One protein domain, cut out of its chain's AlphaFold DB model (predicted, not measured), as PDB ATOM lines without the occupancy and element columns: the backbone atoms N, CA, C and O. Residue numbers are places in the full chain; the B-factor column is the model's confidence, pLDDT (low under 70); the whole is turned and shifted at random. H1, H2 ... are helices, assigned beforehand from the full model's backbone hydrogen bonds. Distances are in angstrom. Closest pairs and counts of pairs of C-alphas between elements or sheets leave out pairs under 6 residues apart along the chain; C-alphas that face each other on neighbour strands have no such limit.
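What this domain is: This is residues 73 to 129 of the 180 residues of the protein "ATP-binding cassette domain-containing protein" of Nocardia arthritidis (UniProt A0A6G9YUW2). A small three-helix cluster: H2 packs slantwise on H1, and the last turn of H3 meets H1, while the other end of H3 reaches away from it. A long link, residues 101 to 115, joins H2 to H3. The 57 printed residues, with named helices H1, H2, H3 in chain order and no named strand, are all helix in class, compact with a radius of gyration of the C-alphas of 10.4 A, and span 30 by 18 by 17 A.

How they stand to each other: Start at H1, residues 73 to 82; it touches H2, residues 87 to 100, closest at C-alphas Ala 80 and Ala 90, 5.1 A, at a steep tilt of 49 degrees, opposite ways. H3, residues 116 to 127, touches H1 with residues 125 to 126 alone, closest at C-alphas Leu 76 and Ile 126, 5.6 A, at a shallow tilt of 25 degrees, the same way. H2 and H3 are close but not clearly touching. In H1, H2 and H3 every O i to N i+4 pair is within hydrogen-bond range.

Where its parts are: Find C-alpha 73 at (-3.766, 4.879, -50.416), where H1 begins its 14.2 A. H2 runs 20.1 A; H3 runs 16.7 A to C-alpha 127 at (4.444, -6.196, -49.850).

The domain as a whole: The printed part has no cut, and no printed residue is under 70 in pLDDT.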
ATOM      1  N   ARG A  73      -2.538   5.456 -50.965       93.94
ATOM      2  CA  ARG A  73      -3.766   4.879 -50.416       93.94
ATOM      3  C   ARG A  73      -4.428   3.928 -51.411       93.94
ATOM      4  O   ARG A  73      -4.758   2.804 -51.042       93.94
ATOM      5  N   GLU A  74      -4.607   4.365 -52.653       93.06
ATOM      6  CA  GLU A  74      -5.223   3.562 -53.718       93.06
ATOM      7  C   GLU A  74      -4.422   2.288 -53.998       93.06
ATOM      8  O   GLU A  74      -5.005   1.210 -54.077       93.06
ATOM      9  N   ASN A  75      -3.091   2.388 -54.053       92.94
ATOM     10  CA  ASN A  75      -2.201   1.239 -54.223       92.94
ATOM     11  C   ASN A  75      -2.363   0.205 -53.102       92.94
ATOM     12  O   ASN A  75      -2.519  -0.987 -53.365       92.94
ATOM     13  N   LEU A  76      -2.355   0.651 -51.843       91.25
ATOM     14  CA  LEU A  76      -2.482  -0.241 -50.689       91.25
ATOM     15  C   LEU A  76      -3.872  -0.885 -50.613       91.25
ATOM     16  O   LEU A  76      -3.983  -2.079 -50.329       91.25
ATOM     17  N   VAL A  77      -4.931  -0.126 -50.906       91.81
ATOM     18  CA  VAL A  77      -6.302  -0.656 -50.961       91.81
ATOM     19  C   VAL A  77      -6.443  -1.654 -52.107       91.81
ATOM     20  O   VAL A  77      -6.978  -2.741 -51.894       91.81
ATOM     21  N   MET A  78      -5.931  -1.342 -53.299       89.94
ATOM     22  CA  MET A  78      -5.943  -2.256 -54.444       89.94
ATOM     23  C   MET A  78      -5.218  -3.561 -54.106       89.94
ATOM     24  O   MET A  78      -5.791  -4.640 -54.268       89.94
ATOM     25  N   ALA A  79      -4.005  -3.474 -53.558       86.81
ATOM     26  CA  ALA A  79      -3.240  -4.637 -53.123       86.81
ATOM     27  C   ALA A  79      -4.002  -5.470 -52.076       86.81
ATOM     28  O   ALA A  79      -4.004  -6.697 -52.149       86.81
ATOM     29  N   ALA A  80      -4.703  -4.830 -51.136       86.81
ATOM     30  CA  ALA A  80      -5.494  -5.513 -50.111       86.81
ATOM     31  C   ALA A  80      -6.695  -6.247 -50.716       86.81
ATOM     32  O   ALA A  80      -6.965  -7.400 -50.373       86.81
ATOM     33  N   ARG A  81      -7.397  -5.595 -51.644       85.94
ATOM     34  CA  ARG A  81      -8.573  -6.143 -52.332       85.94
ATOM     35  C   ARG A  81      -8.206  -7.338 -53.205       85.94
ATOM     36  O   ARG A  81      -8.881  -8.359 -53.128       85.94
ATOM     37  N   LEU A  82      -7.098  -7.260 -53.946       82.31
ATOM     38  CA  LEU A  82      -6.563  -8.382 -54.734       82.31
ATOM     39  C   LEU A  82      -6.176  -9.590 -53.868       82.31
ATOM     40  O   LEU A  82      -6.135 -10.719 -54.350       82.31
ATOM     41  N   ARG A  83      -5.905  -9.367 -52.580       74.75
ATOM     42  CA  ARG A  83      -5.599 -10.415 -51.597       74.75
ATOM     43  C   ARG A  83      -6.828 -10.896 -50.819       74.75
ATOM     44  O   ARG A  83      -6.674 -11.691 -49.898       74.75
ATOM     45  N   GLY A  84      -8.029 -10.461 -51.202       79.94
ATOM     46  CA  GLY A  84      -9.293 -10.950 -50.652       79.94
ATOM     47  C   GLY A  84      -9.790 -10.213 -49.409       79.94
ATOM     48  O   GLY A  84     -10.750 -10.667 -48.794       79.94
ATOM     49  N   LEU A  85      -9.187  -9.080 -49.022       83.00
ATOM     50  CA  LEU A  85      -9.721  -8.285 -47.914       83.00
ATOM     51  C   LEU A  85     -11.054  -7.629 -48.312       83.00
ATOM     52  O   LEU A  85     -11.246  -7.154 -49.442       83.00
ATOM     53  N   SER A  86     -11.974  -7.547 -47.345       87.56
ATOM     54  CA  SER A  86     -13.190  -6.741 -47.480       87.56
ATOM     55  C   SER A  86     -12.820  -5.275 -47.735       87.56
ATOM     56  O   SER A  86     -11.715  -4.833 -47.411       87.56
ATOM     57  N   ARG A  87     -13.740  -4.490 -48.308       87.88
ATOM     58  CA  ARG A  87     -13.502  -3.057 -48.549       87.88
ATOM     59  C   ARG A  87     -13.106  -2.334 -47.259       87.88
ATOM     60  O   ARG A  87     -12.112  -1.616 -47.244       87.88
ATOM     61  N   GLN A  88     -13.834  -2.581 -46.173       89.38
ATOM     62  CA  GLN A  88     -13.570  -1.967 -44.874       89.38
ATOM     63  C   GLN A  88     -12.198  -2.372 -44.317       89.38
ATOM     64  O   GLN A  88     -11.403  -1.507 -43.949       89.38
ATOM     65  N   SER A  89     -11.869  -3.669 -44.336       86.75
ATOM     66  CA  SER A  89     -10.572  -4.169 -43.864       86.75
ATOM     67  C   SER A  89      -9.411  -3.658 -44.718       86.75
ATOM     68  O   SER A  89      -8.348  -3.354 -44.183       86.75
ATOM     69  N   ALA A  90      -9.607  -3.518 -46.032       88.62
ATOM     70  CA  ALA A  90      -8.614  -2.963 -46.946       88.62
ATOM     71  C   ALA A  90      -8.296  -1.498 -46.620       88.62
ATOM     72  O   ALA A  90      -7.125  -1.135 -46.532       88.62
ATOM     73  N   HIS A  91      -9.317  -0.667 -46.383       91.00
ATOM     74  CA  HIS A  91      -9.117   0.733 -45.995       91.00
ATOM     75  C   HIS A  91      -8.442   0.867 -44.626       91.00
ATOM     76  O   HIS A  91      -7.502   1.652 -44.495       91.00
ATOM     77  N   ALA A  92      -8.861   0.076 -43.635       89.56
ATOM     78  CA  ALA A  92      -8.238   0.069 -42.311       89.56
ATOM     79  C   ALA A  92      -6.761  -0.355 -42.382       89.56
ATOM     80  O   ALA A  92      -5.885   0.308 -41.825       89.56
ATOM     81  N   ARG A  93      -6.462  -1.423 -43.134       87.38
ATOM     82  CA  ARG A  93      -5.093  -1.917 -43.328       87.38
ATOM     83  C   ARG A  93      -4.216  -0.912 -44.068       87.38
ATOM     84  O   ARG A  93      -3.072  -0.709 -43.669       87.38
ATOM     85  N   ALA A  94      -4.744  -0.283 -45.117       90.75
ATOM     86  CA  ALA A  94      -4.036   0.757 -45.851       90.75
ATOM     87  C   ALA A  94      -3.698   1.948 -44.945       90.75
ATOM     88  O   ALA A  94      -2.560   2.401 -44.960       90.75
ATOM     89  N   GLY A  95      -4.641   2.401 -44.111       91.44
ATOM     90  CA  GLY A  95      -4.397   3.468 -43.133       91.44
ATOM     91  C   GLY A  95      -3.292   3.116 -42.137       91.44
ATOM     92  O   GLY A  95      -2.356   3.890 -41.962       91.44
ATOM     93  N   ALA A  96      -3.336   1.913 -41.559       89.69
ATOM     94  CA  ALA A  96      -2.303   1.454 -40.630       89.69
ATOM     95  C   ALA A  96      -0.903   1.419 -41.271       89.69
ATOM     96  O   ALA A  96       0.076   1.809 -40.641       89.69
ATOM     97  N   LEU A  97      -0.801   0.979 -42.530       89.50
ATOM     98  CA  LEU A  97       0.475   0.929 -43.247       89.50
ATOM     99  C   LEU A  97       0.975   2.316 -43.658       89.50
ATOM    100  O   LEU A  97       2.169   2.575 -43.556       89.50
ATOM    101  N   LEU A  98       0.092   3.221 -44.083       92.44
ATOM    102  CA  LEU A  98       0.481   4.606 -44.362       92.44
ATOM    103  C   LEU A  98       1.094   5.262 -43.125       92.44
ATOM    104  O   LEU A  98       2.142   5.894 -43.238       92.44
ATOM    105  N   ASN A  99       0.505   5.022 -41.954       90.62
ATOM    106  CA  ASN A  99       1.022   5.537 -40.696       90.62
ATOM    107  C   ASN A  99       2.368   4.912 -40.307       90.62
ATOM    108  O   ASN A  99       3.341   5.630 -40.087       90.62
ATOM    109  N   GLN A 100       2.470   3.578 -40.330       87.44
ATOM    110  CA  GLN A 100       3.711   2.858 -40.001       87.44
ATOM    111  C   GLN A 100       4.894   3.264 -40.888       87.44
ATOM    112  O   GLN A 100       6.029   3.327 -40.421       87.44
ATOM    113  N   PHE A 101       4.639   3.553 -42.165       88.19
ATOM    114  CA  PHE A 101       5.671   3.965 -43.117       88.19
ATOM    115  C   PHE A 101       5.844   5.487 -43.219       88.19
ATOM    116  O   PHE A 101       6.650   5.943 -44.036       88.19
ATOM    117  N   GLN A 102       5.148   6.273 -42.388       90.06
ATOM    118  CA  GLN A 102       5.184   7.742 -42.401       90.06
ATOM    119  C   GLN A 102       4.882   8.306 -43.803       90.06
ATOM    120  O   GLN A 102       5.621   9.127 -44.347       90.06
ATOM    121  N   LEU A 103       3.823   7.794 -44.428       91.25
ATOM    122  CA  LEU A 103       3.335   8.190 -45.752       91.25
ATOM    123  C   LEU A 103       1.993   8.935 -45.687       91.25
ATOM    124  O   LEU A 103       1.429   9.240 -46.736       91.25
ATOM    125  N   ASP A 104       1.480   9.236 -44.490       89.88
ATOM    126  CA  ASP A 104       0.185   9.902 -44.297       89.88
ATOM    127  C   ASP A 104       0.101  11.253 -45.021       89.88
ATOM    128  O   ASP A 104      -0.859  11.502 -45.745       89.88
ATOM    129  N   GLU A 105       1.133  12.091 -44.939       88.94
ATOM    130  CA  GLU A 105       1.161  13.394 -45.629       88.94
ATOM    131  C   GLU A 105       1.146  13.269 -47.160       88.94
ATOM    132  O   GLU A 105       0.706  14.164 -47.880       88.94
ATOM    133  N   ALA A 106       1.621  12.138 -47.681       88.50
ATOM    134  CA  ALA A 106       1.692  11.870 -49.109       88.50
ATOM    135  C   ALA A 106       0.562  10.958 -49.609       88.50
ATOM    136  O   ALA A 106       0.541  10.609 -50.792       88.50
ATOM    137  N   ARG A 107      -0.382  10.575 -48.741       88.31
ATOM    138  CA  ARG A 107      -1.364   9.508 -48.994       88.31
ATOM    139  C   ARG A 107      -2.283   9.758 -50.189       88.31
ATOM    140  O   ARG A 107      -2.729   8.790 -50.799       88.31
ATOM    141  N   ASP A 108      -2.525  11.029 -50.509       89.62
ATOM    142  CA  ASP A 108      -3.424  11.486 -51.576       89.62
ATOM    143  C   ASP A 108      -2.644  12.085 -52.772       89.62
ATOM    144  O   ASP A 108      -3.222  12.495 -53.780       89.62
ATOM    145  N   ARG A 109      -1.303  12.090 -52.716       90.25
ATOM    146  CA  ARG A 109      -0.439  12.480 -53.842       90.25
ATOM    147  C   ARG A 109      -0.257  11.305 -54.794       90.25
ATOM    148  O   ARG A 109      -0.125  10.163 -54.369       90.25
ATOM    149  N   LYS A 110      -0.175  11.576 -56.098       92.31
ATOM    150  CA  LYS A 110       0.157  10.541 -57.091       92.31
ATOM    151  C   LYS A 110       1.554   9.975 -56.841       92.31
ATOM    152  O   LYS A 110       2.495  10.740 -56.620       92.31
ATOM    153  N   VAL A 111       1.700   8.654 -56.941       89.81
ATOM    154  CA  VAL A 111       2.970   7.941 -56.715       89.81
ATOM    155  C   VAL A 111       4.086   8.440 -57.636       89.81
ATOM    156  O   VAL A 111       5.244   8.517 -57.221       89.81
ATOM    157  N   ALA A 112       3.751   8.877 -58.854       87.25
ATOM    158  CA  ALA A 112       4.696   9.526 -59.766       87.25
ATOM    159  C   ALA A 112       5.433  10.732 -59.141       87.25
ATOM    160  O   ALA A 112       6.606  10.949 -59.448       87.25
ATOM    161  N   LYS A 113       4.777  11.470 -58.232       89.19
ATOM    162  CA  LYS A 113       5.284  12.684 -57.567       89.19
ATOM    163  C   LYS A 113       5.969  12.419 -56.220       89.19
ATOM    164  O   LYS A 113       6.252  13.368 -55.486       89.19
ATOM    165  N   LEU A 114       6.171  11.159 -55.841       87.38
ATOM    166  CA  LEU A 114       6.855  10.796 -54.599       87.38
ATOM    167  C   LEU A 114       8.371  10.801 -54.782       87.38
ATOM    168  O   LEU A 114       8.884  10.501 -55.861       87.38
ATOM    169  N   SER A 115       9.105  11.070 -53.702       88.56
ATOM    170  CA  SER A 115      10.554  10.854 -53.699       88.56
ATOM    171  C   SER A 115      10.877   9.365 -53.887       88.56
ATOM    172  O   SER A 115      10.052   8.489 -53.612       88.56
ATOM    173  N   GLY A 116      12.092   9.046 -54.345       83.94
ATOM    174  CA  GLY A 116      12.538   7.650 -54.459       83.94
ATOM    175  C   GLY A 116      12.445   6.887 -53.130       83.94
ATOM    176  O   GLY A 116      12.008   5.740 -53.105       83.94
ATOM    177  N   GLY A 117      12.761   7.555 -52.012       83.38
ATOM    178  CA  GLY A 117      12.624   6.988 -50.669       83.38
ATOM    179  C   GLY A 117      11.172   6.673 -50.299       83.38
ATOM    180  O   GLY A 117      10.888   5.575 -49.829       83.38
ATOM    181  N   MET A 118      10.237   7.589 -50.573       87.06
ATOM    182  CA  MET A 118       8.803   7.365 -50.337       87.06
ATOM    183  C   MET A 118       8.246   6.231 -51.205       87.06
ATOM    184  O   MET A 118       7.487   5.405 -50.702       87.06
ATOM    185  N   ARG A 119       8.664   6.136 -52.475       85.19
ATOM    186  CA  ARG A 119       8.303   5.004 -53.350       85.19
ATOM    187  C   ARG A 119       8.789   3.677 -52.785       85.19
ATOM    188  O   ARG A 119       8.014   2.734 -52.702       85.19
ATOM    189  N   ARG A 120      10.028   3.629 -52.295       81.56
ATOM    190  CA  ARG A 120      10.587   2.412 -51.704       81.56
ATOM    191  C   ARG A 120       9.871   2.000 -50.418       81.56
ATOM    192  O   ARG A 120       9.620   0.816 -50.225       81.56
ATOM    193  N   LYS A 121       9.490   2.961 -49.567       87.06
ATOM    194  CA  LYS A 121       8.628   2.701 -48.401       87.06
ATOM    195  C   LYS A 121       7.267   2.141 -48.828       87.06
ATOM    196  O   LYS A 121       6.804   1.166 -48.246       87.06
ATOM    197  N   LEU A 122       6.656   2.714 -49.868       87.69
ATOM    198  CA  LEU A 122       5.381   2.240 -50.410       87.69
ATOM    199  C   LEU A 122       5.484   0.818 -50.982       87.69
ATOM    200  O   LEU A 122       4.607   0.005 -50.709       87.69
ATOM    201  N   ASP A 123       6.549   0.485 -51.713       84.81
ATOM    202  CA  ASP A 123       6.761  -0.866 -52.251       84.81
ATOM    203  C   ASP A 123       6.833  -1.918 -51.132       84.81
ATOM    204  O   ASP A 123       6.230  -2.990 -51.227       84.81
ATOM    205  N   VAL A 124       7.522  -1.590 -50.033       82.00
ATOM    206  CA  VAL A 124       7.566  -2.445 -48.838       82.00
ATOM    207  C   VAL A 124       6.183  -2.542 -48.196       82.00
ATOM    208  O   VAL A 124       5.732  -3.646 -47.890       82.00
ATOM    209  N   ALA A 125       5.476  -1.421 -48.045       85.94
ATOM    210  CA  ALA A 125       4.129  -1.397 -47.488       85.94
ATOM    211  C   ALA A 125       3.158  -2.267 -48.304       85.94
ATOM    212  O   ALA A 125       2.457  -3.084 -47.711       85.94
ATOM    213  N   ILE A 126       3.172  -2.177 -49.642       85.56
ATOM    214  CA  ILE A 126       2.394  -3.029 -50.565       85.56
ATOM    215  C   ILE A 126       2.713  -4.508 -50.331       85.56
ATOM    216  O   ILE A 126       1.802  -5.332 -50.217       85.56
ATOM    217  N   GLY A 127       3.998  -4.845 -50.186       77.44
ATOM    218  CA  GLY A 127       4.444  -6.196 -49.850       77.44
ATOM    219  C   GLY A 127       3.888  -6.710 -48.521       77.44
ATOM    220  O   GLY A 127       3.648  -7.906 -48.395       77.44
ATOM    221  N   LEU A 128       3.621  -5.825 -47.559       78.62
ATOM    222  CA  LEU A 128       3.110  -6.138 -46.218       78.62
ATOM    223  C   LEU A 128       1.590  -5.957 -46.073       78.62
ATOM    224  O   LEU A 128       1.049  -6.143 -44.980       78.62
ATOM    225  N   VAL A 129       0.874  -5.596 -47.143       80.81
ATOM    226  CA  VAL A 129      -0.584  -5.395 -47.104       80.81
ATOM    227  C   VAL A 129      -1.314  -6.648 -46.646       80.81
ATOM    228  O   VAL A 129      -2.166  -6.573 -45.761       80.81
TER     229      VAL A 129